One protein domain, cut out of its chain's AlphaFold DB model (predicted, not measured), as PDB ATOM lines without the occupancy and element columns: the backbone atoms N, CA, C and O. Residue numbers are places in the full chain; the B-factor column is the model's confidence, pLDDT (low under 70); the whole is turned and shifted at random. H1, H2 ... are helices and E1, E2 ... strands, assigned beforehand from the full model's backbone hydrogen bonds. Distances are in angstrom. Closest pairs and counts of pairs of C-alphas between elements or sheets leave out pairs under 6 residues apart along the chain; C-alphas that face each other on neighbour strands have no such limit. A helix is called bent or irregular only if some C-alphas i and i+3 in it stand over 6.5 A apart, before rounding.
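Overview. This is residues 34 to 120 of the 125 residues of the protein "Aspartic protease 3" of Clonorchis sinensis (UniProt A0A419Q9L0). You are looking at a twisted four-strand sheet, E3 E2 E7 E8, with the helix H1 packed over one face, on the side of E3 and E2. At one end of the long axis the small pair E1 and E4 folds away from the sheet, for E1 runs on into E2 at 60 degrees; at the other end lie the short hairpin E5 and E6 and the helix H2, with H3 near H2. The printed part has 87 residues, with three named helices and eight named strands in the order E1 E2 E3 E4 H1 E5 E6 H2 E7 E8 H3; its class is mixed, helices and strands, and its three sheets are antiparallel. The whole is compact, with a radius of gyration of the C-alphas of 13.3 A and spans of 40 by 28 by 23 A.

Along the chain. Find C-alpha 37 at (193.583, 213.962, 126.481); there E1 begins, residues 37 to 40. One residue later comes E2, residues 42 to 45, 10.2 A long, then E3, residues 48 to 51, and E4, residues 55 to 58. Go on to C-alpha 70 at (175.352, 215.957, 131.292), where H1 starts; it runs 14.4 A through residues 70 to 79. E5 is residues 83 to 85, E6 residues 90 to 92, and H2 residues 94 to 99. H2 is irregular: C-alphas 95 and 98 are 7.4 A apart. E7, residues 103 to 107, is 13.1 A long, and E8, residues 110 to 114, is 13.0 A. H3, residues 116 to 119, ends with C-alpha 119 at (180.146, 228.448, 120.347).

Arrangement. Start with the largest sheet, in the order E3 E2 E7 E8, with edge strands E3 and E8; it is only just strongly twisted, its C-alphas lying up to 4.1 A off the best plane. In the hairpin E2 and E3, look for N 43 and O 51, 2.8 A apart and within hydrogen-bond range. E2 and E7 are antiparallel at 164 degrees, with N 44 and O 104 at 2.9 A. E7 and E8 form a hairpin, with N 107 and O 110 at 2.8 A. H1 is on this sheet at a height over the sheet of 9.0 A, and the two make two layers, a helix on one face of a sheet. It lies over E3 and only just over E2, where 3 of its C-alphas fall; on the local plane it runs along the strands, at 2 degrees to E3. The closest C-alphas of H1 and E3 are those of Ala 50 and Ile 76, 5.8 A apart. Now look at E1 and E4, antiparallel at 139 degrees, with N 38 and O 57 at 2.8 A. E1 and E2 meet only through their link, and the closest C-alphas of E1 and E7, those of Val 40 and Phe 107, are 5.0 A apart. In the hairpin E5 and E6, N 84 and O 91 are 2.8 A apart. H2 and H3 are close but not clearly touching, with the C-alphas of Ile 97 and Tyr 116 closest at 6.3 A; neither is on the four-strand sheet, and both are apart from H1. Of the O i to N i+4 pairs, 5 of 6 are within hydrogen-bond range in H1 and 0 of 2 in H2, which has 2 of 3 O i to N i+3 pairs within range; H3 is too short for an i+4 pair.

Size, cuts and confidence. The two C-alphas farthest apart, those of Asp 34 and Asp 95, are 42.1 A from each other. The printed part runs from 34 to 120 with no cut. The link from E4 to H1, 11 residues, is long; the other links between named elements are tight. The mean pLDDT of the printed part is 91.7, and no printed residue is under 70.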
ATOM      1  N   ASP A  34     196.280 207.302 124.661       92.56
ATOM      2  CA  ASP A  34     195.379 206.684 123.679       92.56
ATOM      3  C   ASP A  34     194.640 207.723 122.810       92.56
ATOM      4  O   ASP A  34     194.389 207.472 121.630       92.56
ATOM      5  N   PHE A  35     194.368 208.913 123.357       91.56
ATOM      6  CA  PHE A  35     193.911 210.101 122.629       91.56
ATOM      7  C   PHE A  35     194.656 211.362 123.091       91.56
ATOM      8  O   PHE A  35     195.443 211.351 124.034       91.56
ATOM      9  N   TRP A  36     194.368 212.497 122.447       94.56
ATOM     10  CA  TRP A  36     194.858 213.819 122.849       94.56
ATOM     11  C   TRP A  36     194.126 214.348 124.095       94.56
ATOM     12  O   TRP A  36     193.452 215.378 124.037       94.56
ATOM     13  N   TRP A  37     194.224 213.620 125.211       95.62
ATOM     14  CA  TRP A  37     193.583 213.962 126.481       95.62
ATOM     15  C   TRP A  37     194.344 215.053 127.224       95.62
ATOM     16  O   TRP A  37     195.481 214.851 127.656       95.62
ATOM     17  N   LEU A  38     193.685 216.184 127.446       95.94
ATOM     18  CA  LEU A  38     194.176 217.282 128.266       95.94
ATOM     19  C   LEU A  38     193.308 217.468 129.508       95.94
ATOM     20  O   LEU A  38     192.099 217.238 129.489       95.94
ATOM     21  N   GLU A  39     193.934 217.946 130.580       96.62
ATOM     22  CA  GLU A  39     193.218 218.332 131.789       96.62
ATOM     23  C   GLU A  39     192.560 219.709 131.622       96.62
ATOM     24  O   GLU A  39     193.241 220.708 131.375       96.62
ATOM     25  N   VAL A  40     191.247 219.770 131.852       96.62
ATOM     26  CA  VAL A  40     190.495 221.006 132.095       96.62
ATOM     27  C   VAL A  40     190.184 221.089 133.586       96.62
ATOM     28  O   VAL A  40     189.431 220.285 134.129       96.62
ATOM     29  N   SER A  41     190.763 222.078 134.260       96.00
ATOM     30  CA  SER A  41     190.639 222.245 135.718       96.00
ATOM     31  C   SER A  41     189.434 223.094 136.137       96.00
ATOM     32  O   SER A  41     188.891 222.939 137.236       96.00
ATOM     33  N   GLU A  42     189.010 224.001 135.259       96.25
ATOM     34  CA  GLU A  42     187.929 224.948 135.501       96.25
ATOM     35  C   GLU A  42     187.284 225.362 134.173       96.25
ATOM     36  O   GLU A  42     187.964 225.514 133.155       96.25
ATOM     37  N   ILE A  43     185.969 225.571 134.200       96.62
ATOM     38  CA  ILE A  43     185.202 226.196 133.125       96.62
ATOM     39  C   ILE A  43     184.527 227.440 133.701       96.62
ATOM     40  O   ILE A  43     183.853 227.366 134.734       96.62
ATOM     41  N   LYS A  44     184.702 228.581 133.037       96.38
ATOM     42  CA  LYS A  44     184.127 229.872 133.436       96.38
ATOM     43  C   LYS A  44     183.138 230.378 132.401       96.38
ATOM     44  O   LYS A  44     183.360 230.188 131.207       96.38
ATOM     45  N   MET A  45     182.106 231.071 132.867       94.50
ATOM     46  CA  MET A  45     181.156 231.817 132.049       94.50
ATOM     47  C   MET A  45     181.178 233.285 132.462       94.50
ATOM     48  O   MET A  45     180.705 233.663 133.531       94.50
ATOM     49  N   GLY A  46     181.780 234.126 131.623       93.06
ATOM     50  CA  GLY A  46     182.063 235.512 131.982       93.06
ATOM     51  C   GLY A  46     182.941 235.582 133.234       93.06
ATOM     52  O   GLY A  46     184.073 235.098 133.229       93.06
ATOM     53  N   ALA A  47     182.417 236.185 134.301       91.75
ATOM     54  CA  ALA A  47     183.098 236.279 135.593       91.75
ATOM     55  C   ALA A  47     182.788 235.105 136.541       91.75
ATOM     56  O   ALA A  47     183.422 234.992 137.591       91.75
ATOM     57  N   GLU A  48     181.828 234.243 136.199       92.06
ATOM     58  CA  GLU A  48     181.352 233.175 137.074       92.06
ATOM     59  C   GLU A  48     182.060 231.846 136.793       92.06
ATOM     60  O   GLU A  48     182.402 231.511 135.655       92.06
ATOM     61  N   THR A  49     182.277 231.059 137.845       93.44
ATOM     62  CA  THR A  49     182.753 229.680 137.716       93.44
ATOM     63  C   THR A  49     181.564 228.787 137.377       93.44
ATOM     64  O   THR A  49     180.734 228.493 138.237       93.44
ATOM     65  N   ALA A  50     181.510 228.307 136.135       92.56
ATOM     66  CA  ALA A  50     180.479 227.372 135.702       92.56
ATOM     67  C   ALA A  50     180.736 225.956 136.220       92.56
ATOM     68  O   ALA A  50     179.802 225.199 136.493       92.56
ATOM     69  N   TYR A  51     182.010 225.595 136.364       93.94
ATOM     70  CA  TYR A  51     182.417 224.288 136.843       93.94
ATOM     71  C   TYR A  51     183.875 224.291 137.321       93.94
ATOM     72  O   TYR A  51     184.739 224.866 136.665       93.94
ATOM     73  N   LYS A  52     184.164 223.625 138.447       93.62
ATOM     74  CA  LYS A  52     185.507 223.592 139.053       93.62
ATOM     75  C   LYS A  52     185.819 222.248 139.700       93.62
ATOM     76  O   LYS A  52     185.671 222.061 140.905       93.62
ATOM     77  N   ARG A  53     186.242 221.310 138.863       92.88
ATOM     78  CA  ARG A  53     186.915 220.057 139.221       92.88
ATOM     79  C   ARG A  53     187.665 219.569 137.980       92.88
ATOM     80  O   ARG A  53     187.288 219.936 136.871       92.88
ATOM     81  N   SER A  54     188.697 218.753 138.167       93.12
ATOM     82  CA  SER A  54     189.465 218.194 137.049       93.12
ATOM     83  C   SER A  54     188.566 217.368 136.114       93.12
ATOM     84  O   SER A  54     187.709 216.604 136.574       93.12
ATOM     85  N   LEU A  55     188.737 217.562 134.808       94.62
ATOM     86  CA  LEU A  55     188.106 216.826 133.714       94.62
ATOM     87  C   LEU A  55     189.169 216.433 132.693       94.62
ATOM     88  O   LEU A  55     189.997 217.262 132.326       94.62
ATOM     89  N   ALA A  56     189.073 215.214 132.168       94.81
ATOM     90  CA  ALA A  56     189.761 214.844 130.939       94.81
ATOM     91  C   ALA A  56     188.931 215.316 129.735       94.81
ATOM     92  O   ALA A  56     187.745 214.997 129.635       94.81
ATOM     93  N   ALA A  57     189.550 216.074 128.833       95.12
ATOM     94  CA  ALA A  57     188.957 216.525 127.579       95.12
ATOM     95  C   ALA A  57     189.845 216.092 126.409       95.12
ATOM     96  O   ALA A  57     191.048 216.349 126.421       95.12
ATOM     97  N   SER A  58     189.268 215.435 125.405       95.19
ATOM     98  CA  SER A  58     189.980 215.082 124.178       95.19
ATOM     99  C   SER A  58     189.889 216.224 123.171       95.19
ATOM    100  O   SER A  58     188.828 216.818 122.973       95.19
ATOM    101  N   LEU A  59     191.007 216.526 122.513       94.06
ATOM    102  CA  LEU A  59     191.009 217.403 121.346       94.06
ATOM    103  C   LEU A  59     190.706 216.573 120.094       94.06
ATOM    104  O   LEU A  59     191.566 215.837 119.610       94.06
ATOM    105  N   ASP A  60     189.475 216.676 119.594       94.75
ATOM    106  CA  ASP A  60     188.965 215.862 118.490       94.75
ATOM    107  C   ASP A  60     188.563 216.722 117.284       94.75
ATOM    108  O   ASP A  60     187.533 217.395 117.290       94.75
ATOM    109  N   THR A  61     189.362 216.673 116.215       94.06
ATOM    110  CA  THR A  61     189.069 217.364 114.948       94.06
ATOM    111  C   THR A  61     187.924 216.721 114.158       94.06
ATOM    112  O   THR A  61     187.502 217.278 113.148       94.06
ATOM    113  N   GLY A  62     187.456 215.535 114.558       93.44
ATOM    114  CA  GLY A  62     186.356 214.802 113.929       93.44
ATOM    115  C   GLY A  62     184.966 215.159 114.460       93.44
ATOM    116  O   GLY A  62     183.977 214.653 113.930       93.44
ATOM    117  N   THR A  63     184.875 216.025 115.473       92.50
ATOM    118  CA  THR A  63     183.609 216.418 116.100       92.50
ATOM    119  C   THR A  63     183.316 217.903 115.864       92.50
ATOM    120  O   THR A  63     184.151 218.767 116.108       92.50
ATOM    121  N   GLU A  64     182.097 218.224 115.414       89.88
ATOM    122  CA  GLU A  64     181.687 219.605 115.091       89.88
ATOM    123  C   GLU A  64     181.287 220.459 116.309       89.88
ATOM    124  O   GLU A  64     181.064 221.660 116.174       89.88
ATOM    125  N   THR A  65     181.104 219.850 117.482       92.00
ATOM    126  CA  THR A  65     180.574 220.514 118.680       92.00
ATOM    127  C   THR A  65     181.336 220.115 119.940       92.00
ATOM    128  O   THR A  65     181.989 219.077 119.989       92.00
ATOM    129  N   ILE A  66     181.219 220.916 120.995       94.19
ATOM    130  CA  ILE A  66     181.804 220.590 122.297       94.19
ATOM    131  C   ILE A  66     180.829 219.684 123.049       94.19
ATOM    132  O   ILE A  66     179.726 220.095 123.412       94.19
ATOM    133  N   ILE A  67     181.244 218.443 123.296       94.06
ATOM    134  CA  ILE A  67     180.455 217.439 124.014       94.06
ATOM    135  C   ILE A  67     181.040 217.263 125.414       94.06
ATOM    136  O   ILE A  67     182.254 217.243 125.596       94.06
ATOM    137  N   GLY A  68     180.178 217.116 126.418       94.06
ATOM    138  CA  GLY A  68     180.617 216.892 127.788       94.06
ATOM    139  C   GLY A  68     179.603 216.125 128.634       94.06
ATOM    140  O   GLY A  68     178.480 215.865 128.187       94.06
ATOM    141  N   PRO A  69     179.981 215.767 129.873       94.44
ATOM    142  CA  PRO A  69     179.075 215.143 130.824       94.44
ATOM    143  C   PRO A  69     177.813 215.982 131.042       94.44
ATOM    144  O   PRO A  69     177.861 217.214 131.087       94.44
ATOM    145  N   LYS A  70     176.670 215.309 131.202       90.69
ATOM    146  CA  LYS A  70     175.352 215.957 131.292       90.69
ATOM    147  C   LYS A  70     175.277 217.005 132.404       90.69
ATOM    148  O   LYS A  70     174.654 218.042 132.215       90.69
ATOM    149  N   ASP A  71     175.888 216.747 133.557       90.75
ATOM    150  CA  ASP A  71     175.929 217.681 134.685       90.75
ATOM    151  C   ASP A  71     176.737 218.947 134.366       90.75
ATOM    152  O   ASP A  71     176.291 220.049 134.682       90.75
ATOM    153  N   VAL A  72     177.871 218.806 133.675       92.94
ATOM    154  CA  VAL A  72     178.715 219.929 133.230       92.94
ATOM    155  C   VAL A  72     177.980 220.785 132.202       92.94
ATOM    156  O   VAL A  72     177.855 221.996 132.378       92.94
ATOM    157  N   VAL A  73     177.436 220.149 131.158       92.25
ATOM    158  CA  VAL A  73     176.692 220.834 130.089       92.25
ATOM    159  C   VAL A  73     175.457 221.535 130.652       92.25
ATOM    160  O   VAL A  73     175.175 222.676 130.294       92.25
ATOM    161  N   ASN A  74     174.741 220.898 131.582       88.25
ATOM    162  CA  ASN A  74     173.607 221.528 132.251       88.25
ATOM    163  C   ASN A  74     174.032 222.734 133.094       88.25
ATOM    164  O   ASN A  74     173.327 223.736 133.071       88.25
ATOM    165  N   SER A  75     175.163 222.666 133.807       88.81
ATOM    166  CA  SER A  75     175.672 223.804 134.589       88.81
ATOM    167  C   SER A  75     175.910 225.031 133.705       88.81
ATOM    168  O   SER A  75     175.468 226.128 134.041       88.81
ATOM    169  N   ILE A  76     176.518 224.820 132.533       90.94
ATOM    170  CA  ILE A  76     176.766 225.863 131.528       90.94
ATOM    171  C   ILE A  76     175.436 226.393 130.972       90.94
ATOM    172  O   ILE A  76     175.138 227.583 131.041       90.94
ATOM    173  N   ASN A  77     174.576 225.501 130.482       89.06
ATOM    174  CA  ASN A  77     173.309 225.876 129.854       89.06
ATOM    175  C   ASN A  77     172.306 226.523 130.822       89.06
ATOM    176  O   ASN A  77     171.364 227.180 130.384       89.06
ATOM    177  N   CYS A  78     172.435 226.310 132.132       86.50
ATOM    178  CA  CYS A  78     171.632 226.995 133.148       86.50
ATOM    179  C   CYS A  78     172.063 228.448 133.379       86.50
ATOM    180  O   CYS A  78     171.248 229.233 133.852       86.50
ATOM    181  N   GLN A  79     173.300 228.803 133.032       86.38
ATOM    182  CA  GLN A  79     173.847 230.156 133.179       86.38
ATOM    183  C   GLN A  79     173.701 231.002 131.908       86.38
ATOM    184  O   GLN A  79     173.940 232.207 131.947       86.38
ATOM    185  N   LEU A  80     173.309 230.400 130.779       86.69
ATOM    186  CA  LEU A  80     173.039 231.151 129.557       86.69
ATOM    187  C   LEU A  80     171.763 231.994 129.726       86.69
ATOM    188  O   LEU A  80     170.692 231.436 129.990       86.69
ATOM    189  N   PRO A  81     171.847 233.326 129.570       79.31
ATOM    190  CA  PRO A  81     170.670 234.173 129.601       79.31
ATOM    191  C   PRO A  81     169.890 234.029 128.289       79.31
ATOM    192  O   PRO A  81     170.474 233.824 127.230       79.31
ATOM    193  N   ILE A  82     168.568 234.212 128.354       80.25
ATOM    194  CA  ILE A  82     167.717 234.408 127.166       80.25
ATOM    195  C   ILE A  82     167.793 233.214 126.193       80.25
ATOM    196  O   ILE A  82     168.040 233.363 124.997       80.25
ATOM    197  N   VAL A  83     167.571 232.012 126.725       82.25
ATOM    198  CA  VAL A  83     167.545 230.770 125.945       82.25
ATOM    199  C   VAL A  83     166.199 230.060 126.044       82.25
ATOM    200  O   VAL A  83     165.554 230.062 127.094       82.25
ATOM    201  N   GLU A  84     165.803 229.404 124.960       83.31
ATOM    202  CA  GLU A  84     164.678 228.478 124.910       83.31
ATOM    203  C   GLU A  84     165.187 227.041 125.037       83.31
ATOM    204  O   GLU A  84     166.186 226.648 124.437       83.31
ATOM    205  N   ARG A  85     164.512 226.235 125.860       81.81
ATOM    206  CA  ARG A  85     164.861 224.824 126.055       81.81
ATOM    207  C   ARG A  85     163.916 223.975 125.226       81.81
ATOM    208  O   ARG A  85     162.720 223.930 125.512       81.81
ATOM    209  N   THR A  86     164.459 223.298 124.227       81.69
ATOM    210  CA  THR A  86     163.711 222.446 123.305       81.69
ATOM    211  C   THR A  86     164.018 220.973 123.576       81.69
ATOM    212  O   THR A  86     164.864 220.627 124.402       81.69
ATOM    213  N   ALA A  87     163.315 220.065 122.895       75.75
ATOM    214  CA  ALA A  87     163.604 218.633 122.995       75.75
ATOM    215  C   ALA A  87     164.988 218.269 122.420       75.75
ATOM    216  O   ALA A  87     165.563 217.249 122.795       75.75
ATOM    217  N   THR A  88     165.509 219.099 121.514       74.00
ATOM    218  CA  THR A  88     166.779 218.914 120.802       74.00
ATOM    219  C   THR A  88     167.949 219.631 121.470       74.00
ATOM    220  O   THR A  88     169.096 219.344 121.130       74.00
ATOM    221  N   GLY A  89     167.698 220.518 122.440       80.75
ATOM    222  CA  GLY A  89     168.754 221.182 123.194       80.75
ATOM    223  C   GLY A  89     168.360 222.560 123.712       80.75
ATOM    224  O   GLY A  89     167.299 222.750 124.305       80.75
ATOM    225  N   VAL A  90     169.277 223.508 123.546       86.44
ATOM    226  CA  VAL A  90     169.121 224.902 123.958       86.44
ATOM    227  C   VAL A  90     169.245 225.771 122.719       86.44
ATOM    228  O   VAL A  90     170.237 225.683 121.999       86.44
ATOM    229  N   GLU A  91     168.237 226.595 122.483       89.25
ATOM    230  CA  GLU A  91     168.160 227.528 121.367       89.25
ATOM    231  C   GLU A  91     168.208 228.960 121.900       89.25
ATOM    232  O   GLU A  91     167.798 229.246 123.025       89.25
ATOM    233  N   VAL A  92     168.742 229.878 121.102       88.81
ATOM    234  CA  VAL A  92     168.848 231.295 121.449       88.81
ATOM    235  C   VAL A  92     168.359 232.126 120.273       88.81
ATOM    236  O   VAL A  92     168.691 231.849 119.121       88.81
ATOM    237  N   MET A  93     167.571 233.160 120.563       87.50
ATOM    238  CA  MET A  93     167.159 234.125 119.547       87.50
ATOM    239  C   MET A  93     168.394 234.838 118.994       87.50
ATOM    240  O   MET A  93     169.189 235.381 119.765       87.50
ATOM    241  N   CYS A  94     168.541 234.864 117.667       89.44
ATOM    242  CA  CYS A  94     169.723 235.423 117.000       89.44
ATOM    243  C   CYS A  94     170.008 236.876 117.418       89.44
ATOM    244  O   CYS A  94     171.165 237.240 117.602       89.44
ATOM    245  N   ASP A  95     168.967 237.670 117.672       89.75
ATOM    246  CA  ASP A  95     169.089 239.067 118.111       89.75
ATOM    247  C   ASP A  95     169.764 239.221 119.488       89.75
ATOM    248  O   ASP A  95     170.289 240.285 119.820       89.75
ATOM    249  N   ASN A  96     169.789 238.155 120.295       90.00
ATOM    250  CA  ASN A  96     170.291 238.173 121.668       90.00
ATOM    251  C   ASN A  96     171.673 237.527 121.837       90.00
ATOM    252  O   ASN A  96     172.251 237.638 122.917       90.00
ATOM    253  N   ILE A  97     172.255 236.904 120.802       91.81
ATOM    254  CA  ILE A  97     173.527 236.159 120.933       91.81
ATOM    255  C   ILE A  97     174.689 237.036 121.418       91.81
ATOM    256  O   ILE A  97     175.581 236.562 122.115       91.81
ATOM    257  N   HIS A  98     174.650 238.335 121.111       92.88
ATOM    258  CA  HIS A  98     175.645 239.317 121.544       92.88
ATOM    259  C   HIS A  98     175.693 239.522 123.065       92.88
ATOM    260  O   HIS A  98     176.664 240.077 123.573       92.88
ATOM    261  N   GLN A  99     174.645 239.111 123.780       91.88
ATOM    262  CA  GLN A  99     174.528 239.237 125.234       91.88
ATOM    263  C   GLN A  99     175.059 238.000 125.968       91.88
ATOM    264  O   GLN A  99     175.131 238.000 127.198       91.88
ATOM    265  N   LEU A 100     175.411 236.936 125.241       93.00
ATOM    266  CA  LEU A 100     175.883 235.702 125.849       93.00
ATOM    267  C   LEU A 100     177.328 235.857 126.355       93.00
ATOM    268  O   LEU A 100     178.162 236.481 125.690       93.00
ATOM    269  N   PRO A 101     177.654 235.289 127.529       94.62
ATOM    270  CA  PRO A 101     178.974 235.430 128.126       94.62
ATOM    271  C   PRO A 101     180.030 234.624 127.362       94.62
ATOM    272  O   PRO A 101     179.739 233.597 126.754       94.62
ATOM    273  N   ASN A 102     181.292 235.037 127.444       97.00
ATOM    274  CA  ASN A 102     182.389 234.197 126.963       97.00
ATOM    275  C   ASN A 102     182.518 232.933 127.824       97.00
ATOM    276  O   ASN A 102     182.343 232.996 129.044       97.00
ATOM    277  N   ILE A 103     182.904 231.818 127.206       96.75
ATOM    278  CA  ILE A 103     183.240 230.574 127.903       96.75
ATOM    279  C   ILE A 103     184.760 230.450 127.935       96.75
ATOM    280  O   ILE A 103     185.412 230.621 126.912       96.75
ATOM    281  N   THR A 104     185.338 230.174 129.104       97.75
ATOM    282  CA  THR A 104     186.784 229.938 129.238       97.75
ATOM    283  C   THR A 104     187.055 228.553 129.800       97.75
ATOM    284  O   THR A 104     186.605 228.251 130.904       97.75
ATOM    285  N   PHE A 105     187.829 227.748 129.071       97.19
ATOM    286  CA  PHE A 105     188.348 226.453 129.512       97.19
ATOM    287  C   PHE A 105     189.773 226.629 130.038       97.19
ATOM    288  O   PHE A 105     190.625 227.190 129.348       97.19
ATOM    289  N   VAL A 106     190.040 226.177 131.263       96.88
ATOM    290  CA  VAL A 106     191.341 226.361 131.919       96.88
ATOM    291  C   VAL A 106     192.177 225.084 131.834       96.88
ATOM    292  O   VAL A 106     191.946 224.131 132.584       96.88
ATOM    293  N   PHE A 107     193.179 225.109 130.956       95.38
ATOM    294  CA  PHE A 107     194.200 224.077 130.771       95.38
ATOM    295  C   PHE A 107     195.476 224.483 131.519       95.38
ATOM    296  O   PHE A 107     196.246 225.320 131.045       95.38
ATOM    297  N   GLY A 108     195.699 223.942 132.719       91.25
ATOM    298  CA  GLY A 108     196.841 224.334 133.550       91.25
ATOM    299  C   GLY A 108     196.853 225.841 133.853       91.25
ATOM    300  O   GLY A 108     195.982 226.344 134.558       91.25
ATOM    301  N   ASN A 109     197.848 226.566 133.332       90.56
ATOM    302  CA  ASN A 109     197.970 228.026 133.457       90.56
ATOM    303  C   ASN A 109     197.431 228.805 132.240       90.56
ATOM    304  O   ASN A 109     197.535 230.033 132.212       90.56
ATOM    305  N   TYR A 110     196.874 228.113 131.247       93.44
ATOM    306  CA  TYR A 110     196.339 228.692 130.023       93.44
ATOM    307  C   TYR A 110     194.806 228.691 130.039       93.44
ATOM    308  O   TYR A 110     194.167 227.673 130.302       93.44
ATOM    309  N   GLY A 111     194.204 229.845 129.751       95.50
ATOM    310  CA  GLY A 111     192.758 229.990 129.584       95.50
ATOM    311  C   GLY A 111     192.399 230.114 128.109       95.50
ATOM    312  O   GLY A 111     192.704 231.132 127.495       95.50
ATOM    313  N   ALA A 112     191.730 229.105 127.553       95.12
ATOM    314  CA  ALA A 112     191.172 229.154 126.208       95.12
ATOM    315  C   ALA A 112     189.770 229.772 126.266       95.12
ATOM    316  O   ALA A 112     188.822 229.126 126.717       95.12
ATOM    317  N   THR A 113     189.646 231.032 125.850       96.94
ATOM    318  CA  THR A 113     188.373 231.761 125.847       96.94
ATOM    319  C   THR A 113     187.747 231.752 124.459       96.94
ATOM    320  O   THR A 113     188.387 232.172 123.501       96.94
ATOM    321  N   ILE A 114     186.481 231.346 124.382       96.69
ATOM    322  CA  ILE A 114     185.649 231.413 123.179       96.69
ATOM    323  C   ILE A 114     184.442 232.324 123.414       96.69
ATOM    324  O   ILE A 114     183.837 232.353 124.491       96.69
ATOM    325  N   SER A 115     184.103 233.094 122.391       96.44
ATOM    326  CA  SER A 115     182.982 234.029 122.365       96.44
ATOM    327  C   SER A 115     181.734 233.406 121.740       96.44
ATOM    328  O   SER A 115     181.796 232.354 121.104       96.44
ATOM    329  N   TYR A 116     180.592 234.091 121.855       94.19
ATOM    330  CA  TYR A 116     179.331 233.654 121.237       94.19
ATOM    331  C   TYR A 116     179.455 233.403 119.725       94.19
ATOM    332  O   TYR A 116     178.710 232.599 119.178       94.19
ATOM    333  N   LYS A 117     180.408 234.052 119.042       94.62
ATOM    334  CA  LYS A 117     180.668 233.845 117.608       94.62
ATOM    335  C   LYS A 117     181.228 232.456 117.296       94.62
ATOM    336  O   LYS A 117     181.169 232.035 116.149       94.62
ATOM    337  N   GLU A 118     181.807 231.794 118.292       94.56
ATOM    338  CA  GLU A 118     182.531 230.532 118.145       94.56
ATOM    339  C   GLU A 118     181.726 229.348 118.687       94.56
ATOM    340  O   GLU A 118     181.797 228.266 118.115       94.56
ATOM    341  N   TYR A 119     180.938 229.536 119.755       93.06
ATOM    342  CA  TYR A 119     180.146 228.448 120.347       93.06
ATOM    343  C   TYR A 119     178.659 228.440 119.958       93.06
ATOM    344  O   TYR A 119     177.967 227.473 120.276       93.06
ATOM    345  N   ILE A 120     178.137 229.478 119.289       92.38
ATOM    346  CA  ILE A 120     176.761 229.471 118.766       92.38
ATOM    347  C   ILE A 120     176.748 229.024 117.308       92.38
ATOM    348  O   ILE A 120     177.309 229.677 116.429       92.38
TER     349      ILE A 120